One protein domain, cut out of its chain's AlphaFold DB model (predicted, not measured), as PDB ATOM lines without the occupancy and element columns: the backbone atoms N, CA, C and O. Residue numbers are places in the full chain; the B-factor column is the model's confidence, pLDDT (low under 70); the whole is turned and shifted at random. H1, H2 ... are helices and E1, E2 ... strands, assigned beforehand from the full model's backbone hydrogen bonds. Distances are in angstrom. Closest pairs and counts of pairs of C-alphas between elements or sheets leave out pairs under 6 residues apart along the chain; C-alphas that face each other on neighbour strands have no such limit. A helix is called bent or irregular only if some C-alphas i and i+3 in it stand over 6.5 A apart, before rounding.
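What this domain is: This is residues 201 to 402 of the 410 residues of the protein "IBD domain-containing protein" of Tritrichomonas foetus (UniProt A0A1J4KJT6). A compact body is built round H5, near its middle, with edge strand E1 of a small, twisted sheet of four strands beside it and a chain of short, crossed helices, H2, H6, H7 and H8, packed one on the next. H11 makes an arm at one end of the longest axis, and H1 lies toward the other. The 202 printed residues hold eleven named helices and four strands, H1 to H6, E1, E2, H7 to H9, E3, E4, H10, H11; the class is mixed, helices and strands. The antiparallel sheet runs E1, E2, E4, E3; the radius of gyration of the C-alphas is 17.1 A and the spans are 57 by 40 by 32 A.

Where its parts are: H1, residues 201 to 208, begins at C-alpha 201 (-101.749, -98.630, -124.017). H2 is residues 222 to 227, H3 243 to 247, H4 255 to 263. H5, residues 273 to 286, measures 20.2 A from C-alpha 273 (-95.430, -127.748, -116.406). H6 is 288 to 294, E1 296 to 298, E2 303 to 307, H7 308 to 314, H8 319 to 327, H9 332 to 335, E3 338 to 341. E4, residues 364 to 369, measures 16.6 A; H10 is 381 to 386. H11, residues 392 to 402, measures 15.6 A and ends at C-alpha 402 (-78.950, -152.789, -122.530). H6, only just, and H8 are irregular: C-alphas 289 and 292 are 6.9 A apart, 320 and 323 7.5 A.

How they stand to each other: The hub H6 touches H2 (closest C-alphas Phe 222 and Ala 293, 3.9 A), H7 (Ile 294 and Gly 310, 5.2 A) and H5 (Thr 284 and Glu 291, 5.3 A), the last a helical hairpin. H2 touches H4 at Tyr 226 and Lys 256, 4.8 A. H7 touches H8 at Val 312 and Glu 319, 5.8 A; H8 and H9 touch only at the corner. H5 grazes the sheet with residues 277 to 285 and touches H10 at Met 274 and Leu 384, 5.9 A. H1 and H5, H3 and H10, and H9 and H11 are close but not clearly touching. N 305 and O 297 are 2.9 A apart, N 306 and O 365 2.9 A, N 339 and O 368 2.8 A. Not every O i to N i+4 pair is within hydrogen-bond range in H1 (0 of 4; i+3, 3 of 5), H6 (1 of 3; i+3, 2 of 4), H8 (3 of 5) and H11 (6 of 7).

The domain as a whole: The C-alphas farthest apart, Gln 204 and Ile 402, are 59.9 A apart. The printed part has no cut. The links H1 to H2, H2 to H3, E3 to E4 and E4 to H10 are long. Residues 201 to 210 and 391 to 402 have pLDDT under 70.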
ATOM      1  N   LYS A 201    -100.899 -97.456-124.276       47.69
ATOM      2  CA  LYS A 201    -101.749 -98.630-124.017       47.69
ATOM      3  C   LYS A 201    -101.236 -99.516-122.877       47.69
ATOM      4  O   LYS A 201    -102.050-100.110-122.176       47.69
ATOM      5  N   ILE A 202     -99.920 -99.595-122.661       50.50
ATOM      6  CA  ILE A 202     -99.338-100.451-121.612       50.50
ATOM      7  C   ILE A 202     -99.665 -99.893-120.219       50.50
ATOM      8  O   ILE A 202    -100.058-100.641-119.323       50.50
ATOM      9  N   GLN A 203     -99.577 -98.571-120.036       46.75
ATOM     10  CA  GLN A 203     -99.802 -97.934-118.732       46.75
ATOM     11  C   GLN A 203    -101.246 -98.088-118.230       46.75
ATOM     12  O   GLN A 203    -101.461 -98.205-117.026       46.75
ATOM     13  N   GLN A 204    -102.230 -98.149-119.134       51.78
ATOM     14  CA  GLN A 204    -103.640 -98.301-118.761       51.78
ATOM     15  C   GLN A 204    -103.940 -99.664-118.113       51.78
ATOM     16  O   GLN A 204    -104.750 -99.727-117.189       51.78
ATOM     17  N   ASN A 205    -103.238-100.732-118.513       54.81
ATOM     18  CA  ASN A 205    -103.375-102.049-117.883       54.81
ATOM     19  C   ASN A 205    -102.742-102.103-116.482       54.81
ATOM     20  O   ASN A 205    -103.295-102.748-115.595       54.81
ATOM     21  N   LEU A 206    -101.616-101.417-116.244       55.94
ATOM     22  CA  LEU A 206    -100.906-101.469-114.951       55.94
ATOM     23  C   LEU A 206    -101.752-100.940-113.777       55.94
ATOM     24  O   LEU A 206    -101.646-101.453-112.661       55.94
ATOM     25  N   ILE A 207    -102.646 -99.980-114.043       59.06
ATOM     26  CA  ILE A 207    -103.587 -99.422-113.056       59.06
ATOM     27  C   ILE A 207    -104.508-100.513-112.483       59.06
ATOM     28  O   ILE A 207    -104.791-100.505-111.286       59.06
ATOM     29  N   GLN A 208    -104.934-101.489-113.296       62.16
ATOM     30  CA  GLN A 208    -105.821-102.574-112.852       62.16
ATOM     31  C   GLN A 208    -105.178-103.473-111.782       62.16
ATOM     32  O   GLN A 208    -105.885-104.043-110.950       62.16
ATOM     33  N   TYR A 209    -103.852-103.597-111.795       66.56
ATOM     34  CA  TYR A 209    -103.097-104.505-110.930       66.56
ATOM     35  C   TYR A 209    -102.460-103.793-109.717       66.56
ATOM     36  O   TYR A 209    -101.712-104.409-108.963       66.56
ATOM     37  N   ASN A 210    -102.743-102.496-109.513       68.06
ATOM     38  CA  ASN A 210    -102.149-101.661-108.454       68.06
ATOM     39  C   ASN A 210    -100.599-101.634-108.479       68.06
ATOM     40  O   ASN A 210     -99.955-101.408-107.454       68.06
ATOM     41  N   VAL A 211     -99.979-101.873-109.644       70.44
ATOM     42  CA  VAL A 211     -98.516-101.986-109.761       70.44
ATOM     43  C   VAL A 211     -97.915-100.665-110.230       70.44
ATOM     44  O   VAL A 211     -97.791-100.392-111.425       70.44
ATOM     45  N   TYR A 212     -97.532 -99.833-109.265       73.94
ATOM     46  CA  TYR A 212     -96.794 -98.599-109.523       73.94
ATOM     47  C   TYR A 212     -95.377 -98.921-110.028       73.94
ATOM     48  O   TYR A 212     -94.726 -99.800-109.457       73.94
ATOM     49  N   PRO A 213     -94.863 -98.219-111.058       73.50
ATOM     50  CA  PRO A 213     -93.474 -98.370-111.476       73.50
ATOM     51  C   PRO A 213     -92.544 -98.005-110.315       73.50
ATOM     52  O   PRO A 213     -92.717 -96.967-109.670       73.50
ATOM     53  N   LEU A 214     -91.568 -98.870-110.033       77.00
ATOM     54  CA  LEU A 214     -90.659 -98.672-108.908       77.00
ATOM     55  C   LEU A 214     -89.816 -97.394-109.075       77.00
ATOM     56  O   LEU A 214     -89.448 -97.036-110.202       77.00
ATOM     57  N   PRO A 215     -89.438 -96.726-107.965       74.69
ATOM     58  CA  PRO A 215     -88.494 -95.618-108.002       74.69
ATOM     59  C   PRO A 215     -87.228 -95.984-108.784       74.69
ATOM     60  O   PRO A 215     -86.658 -97.063-108.603       74.69
ATOM     61  N   ASN A 216     -86.791 -95.061-109.642       79.56
ATOM     62  CA  ASN A 216     -85.662 -95.206-110.569       79.56
ATOM     63  C   ASN A 216     -85.871 -96.218-111.718       79.56
ATOM     64  O   ASN A 216     -84.906 -96.549-112.398       79.56
ATOM     65  N   GLY A 217     -87.098 -96.702-111.961       80.50
ATOM     66  CA  GLY A 217     -87.431 -97.503-113.150       80.50
ATOM     67  C   GLY A 217     -86.825 -98.911-113.183       80.50
ATOM     68  O   GLY A 217     -86.747 -99.513-114.247       80.50
ATOM     69  N   ARG A 218     -86.378 -99.428-112.035       87.38
ATOM     70  CA  ARG A 218     -85.818-100.781-111.902       87.38
ATOM     71  C   ARG A 218     -86.906-101.852-111.797       87.38
ATOM     72  O   ARG A 218     -87.984-101.589-111.269       87.38
ATOM     73  N   ASP A 219     -86.559-103.086-112.143       89.06
ATOM     74  CA  ASP A 219     -87.399-104.245-111.838       89.06
ATOM     75  C   ASP A 219     -87.454-104.570-110.339       89.06
ATOM     76  O   ASP A 219     -86.543-104.254-109.554       89.06
ATOM     77  N   MET A 220     -88.517-105.284-109.971       94.06
ATOM     78  CA  MET A 220     -88.747-105.847-108.645       94.06
ATOM     79  C   MET A 220     -87.968-107.162-108.485       94.06
ATOM     80  O   MET A 220     -87.921-107.973-109.413       94.06
ATOM     81  N   THR A 221     -87.342-107.405-107.330       95.88
ATOM     82  CA  THR A 221     -86.777-108.738-107.031       95.88
ATOM     83  C   THR A 221     -87.869-109.710-106.582       95.88
ATOM     84  O   THR A 221     -88.998-109.311-106.281       95.88
ATOM     85  N   PHE A 222     -87.549-111.005-106.521       96.94
ATOM     86  CA  PHE A 222     -88.498-112.005-106.030       96.94
ATOM     87  C   PHE A 222     -88.889-111.744-104.570       96.94
ATOM     88  O   PHE A 222     -90.059-111.837-104.221       96.94
ATOM     89  N   GLU A 223     -87.926-111.373-103.731       97.62
ATOM     90  CA  GLU A 223     -88.108-111.121-102.300       97.62
ATOM     91  C   GLU A 223     -89.011-109.904-102.069       97.62
ATOM     92  O   GLU A 223     -89.877-109.933-101.194       97.62
ATOM     93  N   GLU A 224     -88.847-108.862-102.890       96.62
ATOM     94  CA  GLU A 224     -89.703-107.673-102.899       96.62
ATOM     95  C   GLU A 224     -91.135-108.018-103.324       96.62
ATOM     96  O   GLU A 224     -92.082-107.663-102.624       96.62
ATOM     97  N   ALA A 225     -91.307-108.762-104.422       96.94
ATOM     98  CA  ALA A 225     -92.624-109.170-104.914       96.94
ATOM     99  C   ALA A 225     -93.345-110.124-103.944       96.94
ATOM    100  O   ALA A 225     -94.547-110.005-103.713       96.94
ATOM    101  N   TYR A 226     -92.612-111.065-103.346       97.75
ATOM    102  CA  TYR A 226     -93.134-112.094-102.443       97.75
ATOM    103  C   TYR A 226     -93.418-111.574-101.026       97.75
ATOM    104  O   TYR A 226     -94.256-112.138-100.325       97.75
ATOM    105  N   SER A 227     -92.763-110.487-100.605       97.56
ATOM    106  CA  SER A 227     -93.036-109.817 -99.321       97.56
ATOM    107  C   SER A 227     -94.057-108.678 -99.436       97.56
ATOM    108  O   SER A 227     -94.435-108.098 -98.421       97.56
ATOM    109  N   ASN A 228     -94.505-108.334-100.648       96.19
ATOM    110  CA  ASN A 228     -95.458-107.255-100.877       96.19
ATOM    111  C   ASN A 228     -96.911-107.764-100.855       96.19
ATOM    112  O   ASN A 228     -97.482-108.118-101.887       96.19
ATOM    113  N   ASP A 229     -97.542-107.712 -99.681       95.94
ATOM    114  CA  ASP A 229     -98.955-108.076 -99.499       95.94
ATOM    115  C   ASP A 229     -99.951-107.159-100.263       95.94
ATOM    116  O   ASP A 229    -101.139-107.469-100.315       95.94
ATOM    117  N   THR A 230     -99.489-106.063-100.890       95.62
ATOM    118  CA  THR A 230    -100.302-105.158-101.738       95.62
ATOM    119  C   THR A 230    -100.143-105.392-103.250       95.62
ATOM    120  O   THR A 230    -100.828-104.747-104.050       95.62
ATOM    121  N   LEU A 231     -99.256-106.311-103.658       95.44
ATOM    122  CA  LEU A 231     -99.056-106.705-105.055       95.44
ATOM    123  C   LEU A 231    -100.134-107.717-105.472       95.44
ATOM    124  O   LEU A 231     -99.942-108.931-105.356       95.44
ATOM    125  N   TYR A 232    -101.273-107.208-105.943       96.06
ATOM    126  CA  TYR A 232    -102.413-108.021-106.363       96.06
ATOM    127  C   TYR A 232    -102.407-108.314-107.866       96.06
ATOM    128  O   TYR A 232    -102.317-107.422-108.705       96.06
ATOM    129  N   LEU A 233    -102.595-109.584-108.212       96.44
ATOM    130  CA  LEU A 233    -102.791-110.063-109.575       96.44
ATOM    131  C   LEU A 233    -104.226-110.585-109.731       96.44
ATOM    132  O   LEU A 233    -104.823-111.105-108.786       96.44
ATOM    133  N   MET A 234    -104.786-110.456-110.937       97.06
ATOM    134  CA  MET A 234    -106.129-110.944-111.279       97.06
ATOM    135  C   MET A 234    -106.018-112.050-112.341       97.06
ATOM    136  O   MET A 234    -105.957-111.728-113.530       97.06
ATOM    137  N   PRO A 235    -105.985-113.342-111.957       97.50
ATOM    138  CA  PRO A 235    -105.710-114.448-112.880       97.50
ATOM    139  C   PRO A 235    -106.592-114.478-114.136       97.50
ATOM    140  O   PRO A 235    -106.090-114.659-115.243       97.50
ATOM    141  N   THR A 236    -107.895-114.223-113.991       96.88
ATOM    142  CA  THR A 236    -108.847-114.195-115.113       96.88
ATOM    143  C   THR A 236    -108.586-113.028-116.074       96.88
ATOM    144  O   THR A 236    -108.716-113.187-117.284       96.88
ATOM    145  N   ALA A 237    -108.169-111.859-115.570       96.00
ATOM    146  CA  ALA A 237    -107.845-110.701-116.413       96.00
ATOM    147  C   ALA A 237    -106.526-110.898-117.181       96.00
ATOM    148  O   ALA A 237    -106.422-110.517-118.345       96.00
ATOM    149  N   LEU A 238    -105.565-111.579-116.551       96.50
ATOM    150  CA  LEU A 238    -104.305-112.023-117.156       96.50
ATOM    151  C   LEU A 238    -104.478-113.225-118.109       96.50
ATOM    152  O   LEU A 238    -103.504-113.654-118.723       96.50
ATOM    153  N   LYS A 239    -105.701-113.764-118.245       97.06
ATOM    154  CA  LYS A 239    -106.048-114.937-119.070       97.06
ATOM    155  C   LYS A 239    -105.200-116.175-118.742       97.06
ATOM    156  O   LYS A 239    -104.763-116.898-119.639       97.06
ATOM    157  N   LEU A 240    -104.949-116.401-117.450       98.19
ATOM    158  CA  LEU A 240    -104.252-117.597-116.983       98.19
ATOM    159  C   LEU A 240    -105.121-118.848-117.199       98.19
ATOM    160  O   LEU A 240    -106.350-118.780-117.209       98.19
ATOM    161  N   LEU A 241    -104.477-120.006-117.351       98.00
ATOM    162  CA  LEU A 241    -105.124-121.287-117.660       98.00
ATOM    163  C   LEU A 241    -104.871-122.340-116.563       98.00
ATOM    164  O   LEU A 241    -103.841-122.264-115.889       98.00
ATOM    165  N   PRO A 242    -105.746-123.349-116.373       98.00
ATOM    166  CA  PRO A 242    -107.083-123.519-116.953       98.00
ATOM    167  C   PRO A 242    -108.038-122.399-116.542       98.00
ATOM    168  O   PRO A 242    -108.092-122.048-115.365       98.00
ATOM    169  N   GLU A 243    -108.822-121.874-117.480       97.81
ATOM    170  CA  GLU A 243    -109.749-120.761-117.223       97.81
ATOM    171  C   GLU A 243    -110.718-121.102-116.077       97.81
ATOM    172  O   GLU A 243    -110.728-120.424-115.053       97.81
ATOM    173  N   LYS A 244    -111.374-122.268-116.161       97.44
ATOM    174  CA  LYS A 244    -112.276-122.811-115.125       97.44
ATOM    175  C   LYS A 244    -111.635-123.025-113.755       97.44
ATOM    176  O   LYS A 244    -112.330-123.016-112.742       97.44
ATOM    177  N   TYR A 245    -110.322-123.252-113.701       97.56
ATOM    178  CA  TYR A 245    -109.623-123.310-112.421       97.56
ATOM    179  C   TYR A 245    -109.558-121.905-111.817       97.56
ATOM    180  O   TYR A 245    -109.995-121.722-110.685       97.56
ATOM    181  N   TRP A 246    -109.123-120.905-112.581       97.69
ATOM    182  CA  TRP A 246    -109.020-119.523-112.108       97.69
ATOM    183  C   TRP A 246    -110.372-118.846-111.846       97.69
ATOM    184  O   TRP A 246    -110.460-118.053-110.915       97.69
ATOM    185  N   GLU A 247    -111.437-119.209-112.568       97.12
ATOM    186  CA  GLU A 247    -112.825-118.813-112.254       97.12
ATOM    187  C   GLU A 247    -113.286-119.286-110.863       97.12
ATOM    188  O   GLU A 247    -114.111-118.630-110.231       97.12
ATOM    189  N   SER A 248    -112.752-120.412-110.372       97.38
ATOM    190  CA  SER A 248    -113.058-120.955-109.037       97.38
ATOM    191  C   SER A 248    -112.192-120.378-107.908       97.38
ATOM    192  O   SER A 248    -112.449-120.659-106.738       97.38
ATOM    193  N   GLN A 249    -111.152-119.607-108.242       97.31
ATOM    194  CA  GLN A 249    -110.255-118.976-107.273       97.31
ATOM    195  C   GLN A 249    -110.721-117.549-106.926       97.31
ATOM    196  O   GLN A 249    -111.531-116.961-107.647       97.31
ATOM    197  N   PRO A 250    -110.209-116.941-105.839       97.62
ATOM    198  CA  PRO A 250    -110.413-115.522-105.577       97.62
ATOM    199  C   PRO A 250    -110.015-114.648-106.778       97.62
ATOM    200  O   PRO A 250    -108.922-114.778-107.329       97.62
ATOM    201  N   LYS A 251    -110.895-113.707-107.151       96.38
ATOM    202  CA  LYS A 251    -110.735-112.797-108.308       96.38
ATOM    203  C   LYS A 251    -109.437-111.968-108.278       96.38
ATOM    204  O   LYS A 251    -108.962-111.518-109.321       96.38
ATOM    205  N   THR A 252    -108.894-111.758-107.084       96.44
ATOM    206  CA  THR A 252    -107.629-111.079-106.784       96.44
ATOM    207  C   THR A 252    -106.829-111.951-105.819       96.44
ATOM    208  O   THR A 252    -107.358-112.329-104.772       96.44
ATOM    209  N   LEU A 253    -105.566-112.220-106.141       97.44
ATOM    210  CA  LEU A 253    -104.605-112.931-105.289       97.44
ATOM    211  C   LEU A 253    -103.351-112.072-105.130       97.44
ATOM    212  O   LEU A 253    -102.977-111.371-106.070       97.44
ATOM    213  N   THR A 254    -102.670-112.128-103.985       97.81
ATOM    214  CA  THR A 254    -101.311-111.566-103.903       97.81
ATOM    215  C   THR A 254    -100.348-112.397-104.752       97.81
ATOM    216  O   THR A 254    -100.564-113.592-104.968       97.81
ATOM    217  N   PHE A 255     -99.243-111.800-105.208       98.00
ATOM    218  CA  PHE A 255     -98.172-112.547-105.884       98.00
ATOM    219  C   PHE A 255     -97.689-113.746-105.048       98.00
ATOM    220  O   PHE A 255     -97.511-114.842-105.577       98.00
ATOM    221  N   LYS A 256     -97.568-113.567-103.727       98.12
ATOM    222  CA  LYS A 256     -97.240-114.624-102.762       98.12
ATOM    223  C   LYS A 256     -98.233-115.789-102.790       98.12
ATOM    224  O   LYS A 256     -97.801-116.927-102.948       98.12
ATOM    225  N   GLN A 257     -99.538-115.514-102.707       98.19
ATOM    226  CA  GLN A 257    -100.585-116.540-102.836       98.19
ATOM    227  C   GLN A 257    -100.489-117.254-104.187       98.19
ATOM    228  O   GLN A 257    -100.468-118.476-104.242       98.19
ATOM    229  N   LEU A 258    -100.330-116.515-105.287       98.00
ATOM    230  CA  LEU A 258    -100.205-117.109-106.621       98.00
ATOM    231  C   LEU A 258     -98.982-118.045-106.741       98.00
ATOM    232  O   LEU A 258     -99.044-119.094-107.389       98.00
ATOM    233  N   VAL A 259     -97.872-117.693-106.090       98.00
ATOM    234  CA  VAL A 259     -96.663-118.521-106.019       98.00
ATOM    235  C   VAL A 259     -96.871-119.760-105.144       98.00
ATOM    236  O   VAL A 259     -96.568-120.867-105.593       98.00
ATOM    237  N   ASP A 260     -97.399-119.613-103.931       97.56
ATOM    238  CA  ASP A 260     -97.542-120.716-102.974       97.56
ATOM    239  C   ASP A 260     -98.690-121.672-103.347       97.56
ATOM    240  O   ASP A 260     -98.489-122.890-103.412       97.56
ATOM    241  N   ASP A 261     -99.860-121.121-103.678       97.06
ATOM    242  CA  ASP A 261    -101.104-121.855-103.929       97.06
ATOM    243  C   ASP A 261    -101.208-122.411-105.357       97.06
ATOM    244  O   ASP A 261    -102.048-123.274-105.601       97.06
ATOM    245  N   TYR A 262    -100.348-121.997-106.300       97.69
ATOM    246  CA  TYR A 262    -100.311-122.564-107.657       97.69
ATOM    247  C   TYR A 262     -98.910-122.992-108.107       97.69
ATOM    248  O   TYR A 262     -98.687-124.179-108.375       97.69
ATOM    249  N   PHE A 263     -97.934-122.080-108.194       97.62
ATOM    250  CA  PHE A 263     -96.641-122.398-108.821       97.62
ATOM    251  C   PHE A 263     -95.780-123.391-108.017       97.62
ATOM    252  O   PHE A 263     -95.194-124.299-108.617       97.62
ATOM    253  N   LYS A 264     -95.826-123.351-106.681       96.50
ATOM    254  CA  LYS A 264     -95.156-124.314-105.787       96.50
ATOM    255  C   LYS A 264     -95.935-125.613-105.532       96.50
ATOM    256  O   LYS A 264     -95.360-126.541-104.956       96.50
ATOM    257  N   GLN A 265     -97.194-125.737-105.971       94.06
ATOM    258  CA  GLN A 265     -97.916-127.016-105.886       94.06
ATOM    259  C   GLN A 265     -97.210-128.127-106.685       94.06
ATOM    260  O   GLN A 265     -96.608-127.881-107.735       94.06
ATOM    261  N   THR A 266     -97.335-129.371-106.220       89.19
ATOM    262  CA  THR A 266     -96.972-130.564-106.998       89.19
ATOM    263  C   THR A 266     -97.834-130.688-108.260       89.19
ATOM    264  O   THR A 266     -98.863-130.024-108.405       89.19
ATOM    265  N   ARG A 267     -97.402-131.520-109.218       83.25
ATOM    266  CA  ARG A 267     -98.125-131.732-110.480       83.25
ATOM    267  C   ARG A 267     -99.543-132.242-110.202       83.25
ATOM    268  O   ARG A 267     -99.714-133.352-109.715       83.25
ATOM    269  N   ASN A 268    -100.536-131.462-110.612       90.06
ATOM    270  CA  ASN A 268    -101.931-131.882-110.725       90.06
ATOM    271  C   ASN A 268    -102.461-131.537-112.130       90.06
ATOM    272  O   ASN A 268    -101.763-130.901-112.926       90.06
ATOM    273  N   ASN A 269    -103.689-131.950-112.453       88.44
ATOM    274  CA  ASN A 269    -104.252-131.773-113.796       88.44
ATOM    275  C   ASN A 269    -104.422-130.303-114.218       88.44
ATOM    276  O   ASN A 269    -104.391-130.027-115.416       88.44
ATOM    277  N   ASN A 270    -104.534-129.363-113.277       92.81
ATOM    278  CA  ASN A 270    -104.671-127.924-113.541       92.81
ATOM    279  C   ASN A 270    -103.329-127.172-113.460       92.81
ATOM    280  O   ASN A 270    -103.244-126.000-113.815       92.81
ATOM    281  N   ALA A 271    -102.273-127.847-113.004       93.75
ATOM    282  CA  ALA A 271    -100.980-127.266-112.664       93.75
ATOM    283  C   ALA A 271     -99.827-128.084-113.282       93.75
ATOM    284  O   ALA A 271     -98.855-128.444-112.612       93.75
ATOM    285  N   THR A 272     -99.952-128.419-114.573       95.44
ATOM    286  CA  THR A 272     -98.890-129.071-115.358       95.44
ATOM    287  C   THR A 272     -97.747-128.092-115.655       95.44
ATOM    288  O   THR A 272     -97.920-126.878-115.549       95.44
ATOM    289  N   PHE A 273     -96.576-128.599-116.059       96.06
ATOM    290  CA  PHE A 273     -95.430-127.748-116.406       96.06
ATOM    291  C   PHE A 273     -95.771-126.724-117.502       96.06
ATOM    292  O   PHE A 273     -95.505-125.542-117.314       96.06
ATOM    293  N   MET A 274     -96.432-127.149-118.584       97.56
ATOM    294  CA  MET A 274     -96.814-126.257-119.688       97.56
ATOM    295  C   MET A 274     -97.805-125.166-119.267       97.56
ATOM    296  O   MET A 274     -97.635-124.015-119.662       97.56
ATOM    297  N   LEU A 275     -98.795-125.499-118.429       97.75
ATOM    298  CA  LEU A 275     -99.744-124.518-117.887       97.75
ATOM    299  C   LEU A 275     -99.031-123.514-116.969       97.75
ATOM    300  O   LEU A 275     -99.239-122.311-117.100       97.75
ATOM    301  N   LYS A 276     -98.122-123.981-116.101       97.94
ATOM    302  CA  LYS A 276     -97.310-123.102-115.247       97.94
ATOM    303  C   LYS A 276     -96.400-122.183-116.063       97.94
ATOM    304  O   LYS A 276     -96.415-120.981-115.833       97.94
ATOM    305  N   LEU A 277     -95.652-122.724-117.026       98.31
ATOM    306  CA  LEU A 277     -94.739-121.954-117.874       98.31
ATOM    307  C   LEU A 277     -95.486-120.875-118.674       98.31
ATOM    308  O   LEU A 277     -95.080-119.716-118.653       98.31
ATOM    309  N   TYR A 278     -96.606-121.236-119.308       98.56
ATOM    310  CA  TYR A 278     -97.463-120.282-120.015       98.56
ATOM    311  C   TYR A 278     -98.011-119.199-119.077       98.56
ATOM    312  O   TYR A 278     -97.921-118.017-119.394       98.56
ATOM    313  N   ASN A 279     -98.512-119.567-117.894       98.56
ATOM    314  CA  ASN A 279     -99.054-118.595-116.944       98.56
ATOM    315  C   ASN A 279     -97.993-117.602-116.444       98.56
ATOM    316  O   ASN A 279     -98.297-116.421-116.307       98.56
ATOM    317  N   LEU A 280     -96.751-118.041-116.209       98.50
ATOM    318  CA  LEU A 280     -95.649-117.146-115.826       98.50
ATOM    319  C   LEU A 280     -95.327-116.138-116.933       98.50
ATOM    320  O   LEU A 280     -95.216-114.947-116.653       98.50
ATOM    321  N   LEU A 281     -95.271-116.601-118.184       98.50
ATOM    322  CA  LEU A 281     -95.087-115.747-119.359       98.50
ATOM    323  C   LEU A 281     -96.253-114.765-119.551       98.50
ATOM    324  O   LEU A 281     -96.025-113.605-119.882       98.50
ATOM    325  N   MET A 282     -97.497-115.187-119.303       98.12
ATOM    326  CA  MET A 282     -98.666-114.302-119.348       98.12
ATOM    327  C   MET A 282     -98.627-113.227-118.253       98.12
ATOM    328  O   MET A 282     -99.023-112.091-118.515       98.12
ATOM    329  N   ILE A 283     -98.119-113.543-117.055       97.75
ATOM    330  CA  ILE A 283     -97.921-112.550-115.986       97.75
ATOM    331  C   ILE A 283     -96.855-111.532-116.403       97.75
ATOM    332  O   ILE A 283     -97.143-110.337-116.392       97.75
ATOM    333  N   THR A 284     -95.658-111.966-116.814       97.44
ATOM    334  CA  THR A 284     -94.565-111.031-117.144       97.44
ATOM    335  C   THR A 284     -94.861-110.188-118.383       97.44
ATOM    336  O   THR A 284     -94.602-108.990-118.368       97.44
ATOM    337  N   SER A 285     -95.548-110.740-119.390       96.62
ATOM    338  CA  SER A 285     -95.967-109.984-120.586       96.62
ATOM    339  C   SER A 285     -97.006-108.884-120.304       96.62
ATOM    340  O   SER A 285     -97.157-107.967-121.107       96.62
ATOM    341  N   ASN A 286     -97.736-108.961-119.183       95.94
ATOM    342  CA  ASN A 286     -98.708-107.940-118.761       95.94
ATOM    343  C   ASN A 286     -98.202-107.063-117.601       95.94
ATOM    344  O   ASN A 286     -98.714-105.961-117.406       95.94
ATOM    345  N   VAL A 287     -97.208-107.531-116.837       95.62
ATOM    346  CA  VAL A 287     -96.603-106.826-115.697       95.62
ATOM    347  C   VAL A 287     -95.065-106.924-115.787       95.62
ATOM    348  O   VAL A 287     -94.452-107.677-115.023       95.62
ATOM    349  N   PRO A 288     -94.409-106.172-116.699       94.06
ATOM    350  CA  PRO A 288     -92.996-106.391-117.035       94.06
ATOM    351  C   PRO A 288     -92.013-106.223-115.871       94.06
ATOM    352  O   PRO A 288     -91.023-106.937-115.803       94.06
ATOM    353  N   MET A 289     -92.305-105.382-114.873       94.56
ATOM    354  CA  MET A 289     -91.410-105.229-113.710       94.56
ATOM    355  C   MET A 289     -91.324-106.478-112.805       94.56
ATOM    356  O   MET A 289     -90.540-106.492-111.854       94.56
ATOM    357  N   LEU A 290     -92.123-107.520-113.082       96.38
ATOM    358  CA  LEU A 290     -92.000-108.852-112.484       96.38
ATOM    359  C   LEU A 290     -91.121-109.810-113.307       96.38
ATOM    360  O   LEU A 290     -90.897-110.929-112.853       96.38
ATOM    361  N   GLU A 291     -90.579-109.409-114.466       96.00
ATOM    362  CA  GLU A 291     -89.654-110.227-115.274       96.00
ATOM    363  C   GLU A 291     -88.472-110.738-114.448       96.00
ATOM    364  O   GLU A 291     -88.153-111.924-114.494       96.00
ATOM    365  N   LYS A 292     -87.871-109.869-113.630       95.94
ATOM    366  CA  LYS A 292     -86.771-110.216-112.719       95.94
ATOM    367  C   LYS A 292     -87.221-111.032-111.500       95.94
ATOM    368  O   LYS A 292     -86.466-111.880-111.032       95.94
ATOM    369  N   ALA A 293     -88.434-110.801-110.995       96.69
ATOM    370  CA  ALA A 293     -88.989-111.533-109.853       96.69
ATOM    371  C   ALA A 293     -89.378-112.979-110.214       96.69
ATOM    372  O   ALA A 293     -89.144-113.901-109.439       96.69
ATOM    373  N   ILE A 294     -89.962-113.175-111.397       97.75
ATOM    374  CA  ILE A 294     -90.363-114.483-111.937       97.75
ATOM    375  C   ILE A 294     -89.190-115.182-112.636       97.75
ATOM    376  O   ILE A 294     -89.082-116.407-112.606       97.75
ATOM    377  N   GLY A 295     -88.304-114.410-113.265       97.56
ATOM    378  CA  GLY A 295     -87.161-114.911-114.020       97.56
ATOM    379  C   GLY A 295     -87.533-115.606-115.332       97.56
ATOM    380  O   GLY A 295     -86.777-116.466-115.772       97.56
ATOM    381  N   ILE A 296     -88.682-115.298-115.944       98.19
ATOM    382  CA  ILE A 296     -89.107-115.872-117.234       98.19
ATOM    383  C   ILE A 296     -89.792-114.800-118.085       98.19
ATOM    384  O   ILE A 296     -90.746-114.171-117.623       98.19
ATOM    385  N   LYS A 297     -89.372-114.636-119.346       97.94
ATOM    386  CA  LYS A 297     -90.015-113.713-120.298       97.94
ATOM    387  C   LYS A 297     -89.949-114.181-121.746       97.94
ATOM    388  O   LYS A 297     -89.090-114.987-122.102       97.94
ATOM    389  N   TRP A 298     -90.826-113.647-122.595       98.12
ATOM    390  CA  TRP A 298     -90.638-113.704-124.045       98.12
ATOM    391  C   TRP A 298     -89.574-112.688-124.453       98.12
ATOM    392  O   TRP A 298     -89.676-111.517-124.105       98.12
ATOM    393  N   VAL A 299     -88.582-113.127-125.227       97.56
ATOM    394  CA  VAL A 299     -87.594-112.238-125.866       97.56
ATOM    395  C   VAL A 299     -87.795-112.128-127.377       97.56
ATOM    396  O   VAL A 299     -87.333-111.183-128.006       97.56
ATOM    397  N   SER A 300     -88.544-113.060-127.967       97.00
ATOM    398  CA  SER A 300     -89.111-112.946-129.312       97.00
ATOM    399  C   SER A 300     -90.458-113.685-129.360       97.00
ATOM    400  O   SER A 300     -90.805-114.376-128.401       97.00
ATOM    401  N   PRO A 301     -91.229-113.635-130.464       97.56
ATOM    402  CA  PRO A 301     -92.488-114.381-130.580       97.56
ATOM    403  C   PRO A 301     -92.364-115.915-130.452       97.56
ATOM    404  O   PRO A 301     -93.386-116.600-130.366       97.56
ATOM    405  N   ARG A 302     -91.137-116.461-130.484       97.81
ATOM    406  CA  ARG A 302     -90.834-117.905-130.431       97.81
ATOM    407  C   ARG A 302     -89.797-118.294-129.368       97.81
ATOM    408  O   ARG A 302     -89.676-119.481-129.081       97.81
ATOM    409  N   VAL A 303     -89.047-117.335-128.818       98.31
ATOM    410  CA  VAL A 303     -87.946-117.584-127.874       98.31
ATOM    411  C   VAL A 303     -88.280-116.988-126.511       98.31
ATOM    412  O   VAL A 303     -88.651-115.816-126.409       98.31
ATOM    413  N   ILE A 304     -88.108-117.797-125.467       98.62
ATOM    414  CA  ILE A 304     -88.193-117.374-124.067       98.62
ATOM    415  C   ILE A 304     -86.797-117.282-123.450       98.62
ATOM    416  O   ILE A 304     -85.927-118.093-123.764       98.62
ATOM    417  N   GLU A 305     -86.599-116.325-122.549       98.44
ATOM    418  CA  GLU A 305     -85.479-116.318-121.607       98.44
ATOM    419  C   GLU A 305     -85.947-116.891-120.264       98.44
ATOM    420  O   GLU A 305     -87.056-116.605-119.805       98.44
ATOM    421  N   VAL A 306     -85.096-117.710-119.642       98.38
ATOM    422  CA  VAL A 306     -85.359-118.399-118.377       98.38
ATOM    423  C   VAL A 306     -84.146-118.265-117.455       98.38
ATOM    424  O   VAL A 306     -83.067-118.772-117.758       98.38
ATOM    425  N   SER A 307     -84.330-117.616-116.307       97.88
ATOM    426  CA  SER A 307     -83.352-117.508-115.224       97.88
ATOM    427  C   SER A 307     -83.387-118.736-114.320       97.88
ATOM    428  O   SER A 307     -84.441-119.121-113.804       97.88
ATOM    429  N   ARG A 308     -82.210-119.309-114.052       97.50
ATOM    430  CA  ARG A 308     -82.040-120.444-113.135       97.50
ATOM    431  C   ARG A 308     -82.578-120.144-111.730       97.50
ATOM    432  O   ARG A 308     -83.254-120.988-111.147       97.50
ATOM    433  N   LEU A 309     -82.321-118.940-111.208       96.69
ATOM    434  CA  LEU A 309     -82.769-118.526-109.873       96.69
ATOM    435  C   LEU A 309     -84.285-118.280-109.821       96.69
ATOM    436  O   LEU A 309     -84.938-118.697-108.866       96.69
ATOM    437  N   GLY A 310     -84.864-117.696-110.876       96.94
ATOM    438  CA  GLY A 310     -86.319-117.539-110.997       96.94
ATOM    439  C   GLY A 310     -87.058-118.876-110.890       96.94
ATOM    440  O   GLY A 310     -88.023-118.997-110.136       96.94
ATOM    441  N   LEU A 311     -86.540-119.927-111.541       97.25
ATOM    442  CA  LEU A 311     -87.109-121.273-111.421       97.25
ATOM    443  C   LEU A 311     -87.045-121.841-109.994       97.25
ATOM    444  O   LEU A 311     -87.997-122.499-109.579       97.25
ATOM    445  N   VAL A 312     -85.962-121.597-109.249       97.12
ATOM    446  CA  VAL A 312     -85.798-122.048-107.849       97.12
ATOM    447  C   VAL A 312     -86.758-121.324-106.898       97.12
ATOM    448  O   VAL A 312     -87.252-121.924-105.945       97.12
ATOM    449  N   ASN A 313     -87.051-120.052-107.168       96.75
ATOM    450  CA  ASN A 313     -87.931-119.234-106.336       96.75
ATOM    451  C   ASN A 313     -89.427-119.503-106.602       96.75
ATOM    452  O   ASN A 313     -90.234-119.582-105.670       96.75
ATOM    453  N   ILE A 314     -89.798-119.665-107.878       97.50
ATOM    454  CA  ILE A 314     -91.185-119.844-108.330       97.50
ATOM    455  C   ILE A 314     -91.656-121.301-108.221       97.50
ATOM    456  O   ILE A 314     -92.785-121.557-107.794       97.50
ATOM    457  N   PHE A 315     -90.818-122.273-108.595       95.81
ATOM    458  CA  PHE A 315     -91.145-123.697-108.488       95.81
ATOM    459  C   PHE A 315     -90.546-124.288-107.210       95.81
ATOM    460  O   PHE A 315     -89.492-123.879-106.742       95.81
ATOM    461  N   LYS A 316     -91.188-125.319-106.651       92.25
ATOM    462  CA  LYS A 316     -90.744-125.992-105.417       92.25
ATOM    463  C   LYS A 316     -89.565-126.954-105.669       92.25
ATOM    464  O   LYS A 316     -89.675-128.157-105.438       92.25
ATOM    465  N   VAL A 317     -88.451-126.428-106.179       94.88
ATOM    466  CA  VAL A 317     -87.256-127.173-106.610       94.88
ATOM    467  C   VAL A 317     -86.032-126.662-105.846       94.88
ATOM    468  O   VAL A 317     -85.873-125.463-105.655       94.88
ATOM    469  N   ARG A 318     -85.153-127.562-105.385       96.38
ATOM    470  CA  ARG A 318     -83.921-127.161-104.681       96.38
ATOM    471  C   ARG A 318     -82.893-126.669-105.691       96.38
ATOM    472  O   ARG A 318     -82.734-127.304-106.733       96.38
ATOM    473  N   GLU A 319     -82.131-125.634-105.347       96.50
ATOM    474  CA  GLU A 319     -81.099-125.080-106.232       96.50
ATOM    475  C   GLU A 319     -80.124-126.148-106.757       96.50
ATOM    476  O   GLU A 319     -79.931-126.257-107.962       96.50
ATOM    477  N   SER A 320     -79.600-127.023-105.895       96.88
ATOM    478  CA  SER A 320     -78.701-128.125-106.288       96.88
ATOM    479  C   SER A 320     -79.333-129.196-107.196       96.88
ATOM    480  O   SER A 320     -78.664-130.151-107.580       96.88
ATOM    481  N   THR A 321     -80.621-129.063-107.526       97.12
ATOM    482  CA  THR A 321     -81.384-129.994-108.372       97.12
ATOM    483  C   THR A 321     -82.072-129.326-109.562       97.12
ATOM    484  O   THR A 321     -82.606-130.043-110.407       97.12
ATOM    485  N   VAL A 322     -82.073-127.987-109.664       97.06
ATOM    486  CA  VAL A 322     -82.829-127.269-110.709       97.06
ATOM    487  C   VAL A 322     -82.351-127.641-112.108       97.06
ATOM    488  O   VAL A 322     -83.165-127.913-112.987       97.06
ATOM    489  N   ASP A 323     -81.041-127.787-112.279       96.88
ATOM    490  CA  ASP A 323     -80.416-128.131-113.553       96.88
ATOM    491  C   ASP A 323     -80.824-129.541-114.007       96.88
ATOM    492  O   ASP A 323     -81.196-129.745-115.162       96.88
ATOM    493  N   GLY A 324     -80.881-130.500-113.076       96.62
ATOM    494  CA  GLY A 324     -81.375-131.859-113.324       96.62
ATOM    495  C   GLY A 324     -82.887-131.938-113.580       96.62
ATOM    496  O   GLY A 324     -83.330-132.732-114.409       96.62
ATOM    497  N   ALA A 325     -83.679-131.113-112.889       95.88
ATOM    498  CA  ALA A 325     -85.140-131.114-112.969       95.88
ATOM    499  C   ALA A 325     -85.695-130.339-114.178       95.88
ATOM    500  O   ALA A 325     -86.770-130.671-114.682       95.88
ATOM    501  N   MET A 326     -84.984-129.310-114.647       96.81
ATOM    502  CA  MET A 326     -85.462-128.381-115.675       96.81
ATOM    503  C   MET A 326     -84.680-128.506-116.985       96.81
ATOM    504  O   MET A 326     -85.303-128.726-118.024       96.81
ATOM    505  N   PHE A 327     -83.348-128.393-116.939       96.56
ATOM    506  CA  PHE A 327     -82.502-128.161-118.123       96.56
ATOM    507  C   PHE A 327     -81.795-129.412-118.669       96.56
ATOM    508  O   PHE A 327     -81.416-129.453-119.834       96.56
ATOM    509  N   HIS A 328     -81.615-130.447-117.848       95.12
ATOM    510  CA  HIS A 328     -81.039-131.721-118.270       95.12
ATOM    511  C   HIS A 328     -81.918-132.425-119.321       95.12
ATOM    512  O   HIS A 328     -83.125-132.211-119.386       95.12
ATOM    513  N   ARG A 329     -81.346-133.371-120.082       92.00
ATOM    514  CA  ARG A 329     -82.025-134.130-121.156       92.00
ATOM    515  C   ARG A 329     -83.310-134.864-120.719       92.00
ATOM    516  O   ARG A 329     -84.124-135.221-121.565       92.00
ATOM    517  N   GLN A 330     -83.491-135.117-119.419       91.56
ATOM    518  CA  GLN A 330     -84.716-135.700-118.840       91.56
ATOM    519  C   GLN A 330     -85.569-134.700-118.029       91.56
ATOM    520  O   GLN A 330     -86.603-135.088-117.484       91.56
ATOM    521  N   GLY A 331     -85.131-133.445-117.933       94.94
ATOM    522  CA  GLY A 331     -85.811-132.352-117.248       94.94
ATOM    523  C   GLY A 331     -86.985-131.786-118.049       94.94
ATOM    524  O   GLY A 331     -87.232-132.164-119.201       94.94
ATOM    525  N   ASN A 332     -87.744-130.891-117.417       95.81
ATOM    526  CA  ASN A 332     -89.019-130.410-117.945       95.81
ATOM    527  C   ASN A 332     -88.917-129.723-119.318       95.81
ATOM    528  O   ASN A 332     -89.789-129.963-120.147       95.81
ATOM    529  N   PHE A 333     -87.875-128.932-119.601       97.00
ATOM    530  CA  PHE A 333     -87.751-128.260-120.902       97.00
ATOM    531  C   PHE A 333     -87.505-129.270-122.033       97.00
ATOM    532  O   PHE A 333     -88.322-129.372-122.949       97.00
ATOM    533  N   SER A 334     -86.458-130.098-121.932       95.38
ATOM    534  CA  SER A 334     -86.138-131.096-122.967       95.38
ATOM    535  C   SER A 334     -87.256-132.120-123.192       95.38
ATOM    536  O   SER A 334     -87.486-132.548-124.321       95.38
ATOM    537  N   THR A 335     -87.978-132.510-122.136       94.75
ATOM    538  CA  THR A 335     -89.086-133.479-122.253       94.75
ATOM    539  C   THR A 335     -90.376-132.890-122.824       94.75
ATOM    540  O   THR A 335     -91.209-133.655-123.299       94.75
ATOM    541  N   HIS A 336     -90.528-131.563-122.868       96.06
ATOM    542  CA  HIS A 336     -91.579-130.877-123.636       96.06
ATOM    543  C   HIS A 336     -91.004-130.212-124.902       96.06
ATOM    544  O   HIS A 336     -91.483-129.173-125.339       96.06
ATOM    545  N   GLN A 337     -89.959-130.816-125.485       95.94
ATOM    546  CA  GLN A 337     -89.379-130.451-126.786       95.94
ATOM    547  C   GLN A 337     -88.840-129.005-126.897       95.94
ATOM    548  O   GLN A 337     -88.680-128.476-127.999       95.94
ATOM    549  N   PHE A 338     -88.500-128.368-125.771       97.62
ATOM    550  CA  PHE A 338     -87.718-127.133-125.786       97.62
ATOM    551  C   PHE A 338     -86.231-127.441-125.996       97.62
ATOM    552  O   PHE A 338     -85.645-128.274-125.301       97.62
ATOM    553  N   VAL A 339     -85.619-126.713-126.928       97.19
ATOM    554  CA  VAL A 339     -84.187-126.741-127.230       97.19
ATOM    555  C   VAL A 339     -83.545-125.455-126.720       97.19
ATOM    556  O   VAL A 339     -84.071-124.362-126.939       97.19
ATOM    557  N   GLU A 340     -82.413-125.591-126.031       97.88
ATOM    558  CA  GLU A 340     -81.619-124.458-125.551       97.88
ATOM    559  C   GLU A 340     -80.900-123.774-126.725       97.88
ATOM    560  O   GLU A 340     -80.254-124.440-127.543       97.88
ATOM    561  N   ILE A 341     -81.008-122.447-126.817       97.94
ATOM    562  CA  ILE A 341     -80.298-121.634-127.807       97.94
ATOM    563  C   ILE A 341     -78.994-121.101-127.208       97.94
ATOM    564  O   ILE A 341     -78.984-120.500-126.133       97.94
ATOM    565  N   GLY A 342     -77.908-121.266-127.960       96.88
ATOM    566  CA  GLY A 342     -76.593-120.711-127.670       96.88
ATOM    567  C   GLY A 342     -75.771-120.471-128.939       96.88
ATOM    568  O   GLY A 342     -76.262-120.607-130.063       96.88
ATOM    569  N   GLU A 343     -74.489-120.148-128.759       96.56
ATOM    570  CA  GLU A 343     -73.549-119.744-129.822       96.56
ATOM    571  C   GLU A 343     -73.498-120.700-131.029       96.56
ATOM    572  O   GLU A 343     -73.344-120.261-132.166       96.56
ATOM    573  N   VAL A 344     -73.683-122.002-130.800       97.12
ATOM    574  CA  VAL A 344     -73.607-123.038-131.845       97.12
ATOM    575  C   VAL A 344     -74.871-123.178-132.701       97.12
ATOM    576  O   VAL A 344     -74.812-123.818-133.750       97.12
ATOM    577  N   ASN A 345     -76.023-122.642-132.274       97.50
ATOM    578  CA  ASN A 345     -77.311-122.925-132.926       97.50
ATOM    579  C   ASN A 345     -78.253-121.721-133.120       97.50
ATOM    580  O   ASN A 345     -79.229-121.877-133.852       97.50
ATOM    581  N   TYR A 346     -77.978-120.529-132.575       97.75
ATOM    582  CA  TYR A 346     -78.865-119.359-132.730       97.75
ATOM    583  C   TYR A 346     -79.221-119.042-134.196       97.75
ATOM    584  O   TYR A 346     -80.386-118.799-134.509       97.75
ATOM    585  N   LYS A 347     -78.256-119.188-135.121       97.44
ATOM    586  CA  LYS A 347     -78.470-119.040-136.574       97.44
ATOM    587  C   LYS A 347     -79.436-120.080-137.169       97.44
ATOM    588  O   LYS A 347     -80.192-119.741-138.070       97.44
ATOM    589  N   LYS A 348     -79.461-121.326-136.660       96.94
ATOM    590  CA  LYS A 348     -80.438-122.372-137.064       96.94
ATOM    591  C   LYS A 348     -81.863-121.974-136.656       96.94
ATOM    592  O   LYS A 348     -82.824-122.322-137.335       96.94
ATOM    593  N   TYR A 349     -81.997-121.261-135.540       96.94
ATOM    594  CA  TYR A 349     -83.281-120.853-134.968       96.94
ATOM    595  C   TYR A 349     -83.698-119.421-135.319       96.94
ATOM    596  O   TYR A 349     -84.701-118.951-134.790       96.94
ATOM    597  N   GLU A 350     -82.976-118.767-136.237       96.44
ATOM    598  CA  GLU A 350     -83.271-117.420-136.752       96.44
ATOM    599  C   GLU A 350     -83.241-116.316-135.669       96.44
ATOM    600  O   GLU A 350     -83.787-115.237-135.872       96.44
ATOM    601  N   PHE A 351     -82.593-116.574-134.524       96.38
ATOM    602  CA  PHE A 351     -82.537-115.678-133.359       96.38
ATOM    603  C   PHE A 351     -81.224-114.880-133.353       96.38
ATOM    604  O   PHE A 351     -80.292-115.176-132.603       96.38
ATOM    605  N   TYR A 352     -81.121-113.917-134.268       96.12
ATOM    606  CA  TYR A 352     -79.906-113.129-134.528       96.12
ATOM    607  C   TYR A 352     -79.637-112.022-133.493       96.12
ATOM    608  O   TYR A 352     -78.577-111.402-133.513       96.12
ATOM    609  N   GLU A 353     -80.573-111.796-132.573       93.62
ATOM    610  CA  GLU A 353     -80.428-110.939-131.397       93.62
ATOM    611  C   GLU A 353     -79.408-111.517-130.396       93.62
ATOM    612  O   GLU A 353     -78.772-110.781-129.638       93.62
ATOM    613  N   TYR A 354     -79.205-112.838-130.409       93.88
ATOM    614  CA  TYR A 354     -78.158-113.511-129.644       93.88
ATOM    615  C   TYR A 354     -76.776-113.309-130.306       93.88
ATOM    616  O   TYR A 354     -76.660-113.480-131.521       93.88
ATOM    617  N   PRO A 355     -75.698-113.002-129.551       90.62
ATOM    618  CA  PRO A 355     -75.593-112.990-128.086       90.62
ATOM    619  C   PRO A 355     -75.855-111.624-127.425       90.62
ATOM    620  O   PRO A 355     -75.748-111.524-126.204       90.62
ATOM    621  N   ASN A 356     -76.163-110.584-128.207       93.69
ATOM    622  CA  ASN A 356     -76.138-109.175-127.790       93.69
ATOM    623  C   ASN A 356     -77.397-108.698-127.040       93.69
ATOM    624  O   ASN A 356     -77.455-107.542-126.624       93.69
ATOM    625  N   ILE A 357     -78.408-109.554-126.901       93.50
ATOM    626  CA  ILE A 357     -79.659-109.238-126.211       93.50
ATOM    627  C   ILE A 357     -79.453-108.966-124.711       93.50
ATOM    628  O   ILE A 357     -78.672-109.648-124.042       93.50
ATOM    629  N   GLU A 358     -80.183-107.983-124.178       92.88
ATOM    630  CA  GLU A 358     -80.250-107.723-122.738       92.88
ATOM    631  C   GLU A 358     -80.884-108.912-122.003       92.88
ATOM    632  O   GLU A 358     -81.921-109.435-122.412       92.88
ATOM    633  N   LYS A 359     -80.239-109.337-120.914       93.62
ATOM    634  CA  LYS A 359     -80.573-110.550-120.160       93.62
ATOM    635  C   LYS A 359     -81.169-110.206-118.806       93.62
ATOM    636  O   LYS A 359     -80.734-109.244-118.170       93.62
ATOM    637  N   ILE A 360     -82.080-111.040-118.306       91.25
ATOM    638  CA  ILE A 360     -82.448-111.010-116.882       91.25
ATOM    639  C   ILE A 360     -81.157-111.211-116.049       91.25
ATOM    640  O   ILE A 360     -80.397-112.138-116.326       91.25
ATOM    641  N   PRO A 361     -80.860-110.381-115.030       88.56
ATOM    642  CA  PRO A 361     -79.598-110.486-114.298       88.56
ATOM    643  C   PRO A 361     -79.396-111.847-113.610       88.56
ATOM    644  O   PRO A 361     -80.156-112.215-112.713       88.56
ATOM    645  N   GLY A 362     -78.337-112.565-113.991       91.06
ATOM    646  CA  GLY A 362     -77.936-113.842-113.396       91.06
ATOM    647  C   GLY A 362     -77.560-114.890-114.445       91.06
ATOM    648  O   GLY A 362     -77.147-114.559-115.552       91.06
ATOM    649  N   ASP A 363     -77.702-116.162-114.076       95.44
ATOM    650  CA  ASP A 363     -77.590-117.297-114.995       95.44
ATOM    651  C   ASP A 363     -78.916-117.476-115.753       95.44
ATOM    652  O   ASP A 363     -79.940-117.823-115.146       95.44
ATOM    653  N   THR A 364     -78.910-117.190-117.059       97.19
ATOM    654  CA  THR A 364     -80.084-117.293-117.934       97.19
ATOM    655  C   THR A 364     -79.814-118.102-119.196       97.19
ATOM    656  O   THR A 364     -78.726-118.092-119.778       97.19
ATOM    657  N   LYS A 365     -80.857-118.814-119.626       97.94
ATOM    658  CA  LYS A 365     -80.879-119.704-120.786       97.94
ATOM    659  C   LYS A 365     -82.013-119.297-121.714       97.94
ATOM    660  O   LYS A 365     -83.105-118.962-121.257       97.94
ATOM    661  N   PHE A 366     -81.765-119.370-123.015       98.38
ATOM    662  CA  PHE A 366     -82.773-119.116-124.039       98.38
ATOM    663  C   PHE A 366     -83.353-120.438-124.525       98.38
ATOM    664  O   PHE A 366     -82.599-121.375-124.770       98.38
ATOM    665  N   PHE A 367     -84.670-120.520-124.698       98.50
ATOM    666  CA  PHE A 367     -85.331-121.726-125.194       98.50
ATOM    667  C   PHE A 367     -86.294-121.424-126.338       98.50
ATOM    668  O   PHE A 367     -87.057-120.459-126.291       98.50
ATOM    669  N   ILE A 368     -86.303-122.311-127.332       98.12
ATOM    670  CA  ILE A 368     -87.320-122.388-128.386       98.12
ATOM    671  C   ILE A 368     -87.950-123.778-128.377       98.12
ATOM    672  O   ILE A 368     -87.269-124.779-128.173       98.12
ATOM    673  N   HIS A 369     -89.256-123.852-128.601       97.94
ATOM    674  CA  HIS A 369     -89.961-125.123-128.735       97.94
ATOM    675  C   HIS A 369     -89.825-125.644-130.173       97.94
ATOM    676  O   HIS A 369     -90.196-124.952-131.119       97.94
ATOM    677  N   GLU A 370     -89.366-126.879-130.372       94.31
ATOM    678  CA  GLU A 370     -89.567-127.639-131.618       94.31
ATOM    679  C   GLU A 370     -90.840-128.492-131.414       94.31
ATOM    680  O   GLU A 370     -90.936-129.121-130.368       94.31
ATOM    681  N   PRO A 371     -91.884-128.488-132.271       94.88
ATOM    682  CA  PRO A 371     -91.993-127.925-133.616       94.88
ATOM    683  C   PRO A 371     -92.709-126.552-133.658       94.88
ATOM    684  O   PRO A 371     -93.723-126.386-134.328       94.88
ATOM    685  N   ARG A 372     -92.200-125.542-132.937       95.81
ATOM    686  CA  ARG A 372     -92.645-124.129-132.981       95.81
ATOM    687  C   ARG A 372     -94.130-123.869-132.652       95.81
ATOM    688  O   ARG A 372     -94.653-122.815-133.001       95.81
ATOM    689  N   VAL A 373     -94.804-124.786-131.949       96.81
ATOM    690  CA  VAL A 373     -96.218-124.629-131.538       96.81
ATOM    691  C   VAL A 373     -96.405-123.699-130.334       96.81
ATOM    692  O   VAL A 373     -97.358-122.917-130.309       96.81
ATOM    693  N   PHE A 374     -95.489-123.741-129.362       97.94
ATOM    694  CA  PHE A 374     -95.479-122.846-128.203       97.94
ATOM    695  C   PHE A 374     -94.845-121.504-128.585       97.94
ATOM    696  O   PHE A 374     -93.680-121.452-128.976       97.94
ATOM    697  N   THR A 375     -95.635-120.431-128.527       97.69
ATOM    698  CA  THR A 375     -95.307-119.100-129.072       97.69
ATOM    699  C   THR A 375     -96.040-118.007-128.294       97.69
ATOM    700  O   THR A 375     -97.015-118.299-127.608       97.69
ATOM    701  N   HIS A 376     -95.628-116.742-128.436       97.44
ATOM    702  CA  HIS A 376     -96.216-115.582-127.737       97.44
ATOM    703  C   HIS A 376     -97.642-115.200-128.217       97.44
ATOM    704  O   HIS A 376     -98.144-114.116-127.935       97.44
ATOM    705  N   ARG A 377     -98.336-116.072-128.957       97.12
ATOM    706  CA  ARG A 377     -99.776-115.900-129.202       97.12
ATOM    707  C   ARG A 377    -100.564-116.328-127.966       97.12
ATOM    708  O   ARG A 377    -100.092-117.137-127.172       97.12
ATOM    709  N   ILE A 378    -101.810-115.876-127.862       96.81
ATOM    710  CA  ILE A 378    -102.754-116.483-126.919       96.81
ATOM    711  C   ILE A 378    -102.948-117.951-127.334       96.81
ATOM    712  O   ILE A 378    -103.330-118.237-128.473       96.81
ATOM    713  N   MET A 379    -102.644-118.868-126.420       97.69
ATOM    714  CA  MET A 379    -102.849-120.308-126.575       97.69
ATOM    715  C   MET A 379    -104.045-120.757-125.737       97.69
ATOM    716  O   MET A 379    -104.377-120.145-124.724       97.69
ATOM    717  N   THR A 380    -104.687-121.842-126.153       97.94
ATOM    718  CA  THR A 380    -105.755-122.501-125.396       97.94
ATOM    719  C   THR A 380    -105.201-123.558-124.441       97.94
ATOM    720  O   THR A 380    -104.116-124.112-124.633       97.94
ATOM    721  N   GLU A 381    -105.996-123.915-123.430       97.12
ATOM    722  CA  GLU A 381    -105.676-125.021-122.521       97.12
ATOM    723  C   GLU A 381    -105.470-126.347-123.274       97.12
ATOM    724  O   GLU A 381    -104.596-127.135-122.915       97.12
ATOM    725  N   HIS A 382    -106.240-126.587-124.341       96.62
ATOM    726  CA  HIS A 382    -106.117-127.792-125.157       96.62
ATOM    727  C   HIS A 382    -104.747-127.867-125.845       96.62
ATOM    728  O   HIS A 382    -104.072-128.886-125.737       96.62
ATOM    729  N   GLU A 383    -104.288-126.783-126.475       96.81
ATOM    730  CA  GLU A 383    -102.974-126.733-127.136       96.81
ATOM    731  C   GLU A 383    -101.812-126.928-126.149       96.81
ATOM    732  O   GLU A 383    -100.858-127.648-126.435       96.81
ATOM    733  N   LEU A 384    -101.911-126.360-124.943       96.81
ATOM    734  CA  LEU A 384    -100.913-126.574-123.887       96.81
ATOM    735  C   LEU A 384    -100.921-128.008-123.327       96.81
ATOM    736  O   LEU A 384     -99.927-128.439-122.740       96.81
ATOM    737  N   ARG A 385    -102.021-128.753-123.503       94.44
ATOM    738  CA  ARG A 385    -102.135-130.180-123.159       94.44
ATOM    739  C   ARG A 385    -101.732-131.117-124.302       94.44
ATOM    740  O   ARG A 385    -101.348-132.248-124.014       94.44
ATOM    741  N   THR A 386    -101.804-130.691-125.567       93.94
ATOM    742  CA  THR A 386    -101.352-131.503-126.714       93.94
ATOM    743  C   THR A 386     -99.842-131.450-126.936       93.94
ATOM    744  O   THR A 386     -99.311-132.359-127.576       93.94
ATOM    745  N   ILE A 387     -99.135-130.468-126.361       94.31
ATOM    746  CA  ILE A 387     -97.667-130.471-126.252       94.31
ATOM    747  C   ILE A 387     -97.229-131.703-125.446       94.31
ATOM    748  O   ILE A 387     -97.389-131.784-124.226       94.31
ATOM    749  N   ARG A 388     -96.728-132.715-126.164       78.31
ATOM    750  CA  ARG A 388     -96.478-134.048-125.607       78.31
ATOM    751  C   ARG A 388     -95.216-134.066-124.753       78.31
ATOM    752  O   ARG A 388     -94.164-133.579-125.156       78.31
ATOM    753  N   TYR A 389     -95.305-134.766-123.625       78.75
ATOM    754  CA  TYR A 389     -94.142-135.212-122.864       78.75
ATOM    755  C   TYR A 389     -93.385-136.280-123.675       78.75
ATOM    756  O   TYR A 389     -93.709-137.471-123.596       78.75
ATOM    757  N   SER A 390     -92.404-135.876-124.490       74.00
ATOM    758  CA  SER A 390     -91.555-136.823-125.216       74.00
ATOM    759  C   SER A 390     -90.596-137.511-124.248       74.00
ATOM    760  O   SER A 390     -89.524-137.028-123.882       74.00
ATOM    761  N   ASN A 391     -90.996-138.718-123.861       66.50
ATOM    762  CA  ASN A 391     -90.185-139.638-123.074       66.50
ATOM    763  C   ASN A 391     -89.135-140.376-123.939       66.50
ATOM    764  O   ASN A 391     -88.475-141.301-123.464       66.50
ATOM    765  N   GLU A 392     -88.963-139.998-125.212       62.62
ATOM    766  CA  GLU A 392     -88.013-140.618-126.150       62.62
ATOM    767  C   GLU A 392     -86.565-140.422-125.696       62.62
ATOM    768  O   GLU A 392     -85.741-141.320-125.855       62.62
ATOM    769  N   ALA A 393     -86.273-139.314-125.007       54.03
ATOM    770  CA  ALA A 393     -85.014-139.113-124.297       54.03
ATOM    771  C   ALA A 393     -84.714-140.228-123.273       54.03
ATOM    772  O   ALA A 393     -83.555-140.622-123.134       54.03
ATOM    773  N   LYS A 394     -85.737-140.776-122.595       57.56
ATOM    774  CA  LYS A 394     -85.594-141.915-121.668       57.56
ATOM    775  C   LYS A 394     -85.562-143.258-122.401       57.56
ATOM    776  O   LYS A 394     -84.752-144.110-122.034       57.56
ATOM    777  N   LYS A 395     -86.362-143.441-123.465       61.22
ATOM    778  CA  LYS A 395     -86.294-144.638-124.335       61.22
ATOM    779  C   LYS A 395     -84.877-144.824-124.903       61.22
ATOM    780  O   LYS A 395     -84.266-145.868-124.697       61.22
ATOM    781  N   ASN A 396     -84.322-143.760-125.488       58.97
ATOM    782  CA  ASN A 396     -82.977-143.702-126.075       58.97
ATOM    783  C   ASN A 396     -81.829-143.705-125.044       58.97
ATOM    784  O   ASN A 396     -80.660-143.664-125.430       58.97
ATOM    785  N   TYR A 397     -82.144-143.708-123.746       60.19
ATOM    786  CA  TYR A 397     -81.177-143.921-122.668       60.19
ATOM    787  C   TYR A 397     -81.191-145.384-122.206       60.19
ATOM    788  O   TYR A 397     -80.140-146.022-122.174       60.19
ATOM    789  N   ARG A 398     -82.383-145.954-121.952       60.31
ATOM    790  CA  ARG A 398     -82.541-147.376-121.589       60.31
ATOM    791  C   ARG A 398     -81.974-148.316-122.661       60.31
ATOM    792  O   ARG A 398     -81.304-149.281-122.310       60.31
ATOM    793  N   SER A 399     -82.168-148.017-123.949       64.56
ATOM    794  CA  SER A 399     -81.628-148.843-125.040       64.56
ATOM    795  C   SER A 399     -80.096-148.898-125.075       64.56
ATOM    796  O   SER A 399     -79.545-149.948-125.394       64.56
ATOM    797  N   LYS A 400     -79.393-147.815-124.711       60.72
ATOM    798  CA  LYS A 400     -77.920-147.791-124.713       60.72
ATOM    799  C   LYS A 400     -77.303-148.615-123.580       60.72
ATOM    800  O   LYS A 400     -76.303-149.282-123.822       60.72
ATOM    801  N   ILE A 401     -77.919-148.628-122.396       66.62
ATOM    802  CA  ILE A 401     -77.459-149.449-121.259       66.62
ATOM    803  C   ILE A 401     -77.555-150.944-121.605       66.62
ATOM    804  O   ILE A 401     -76.564-151.659-121.511       66.62
ATOM    805  N   ILE A 402     -78.701-151.384-122.144       68.06
ATOM    806  CA  ILE A 402     -78.950-152.789-122.530       68.06
ATOM    807  C   ILE A 402     -77.939-153.306-123.576       68.06
ATOM    808  O   ILE A 402     -77.677-154.507-123.645       68.06
TER     809      ILE A 402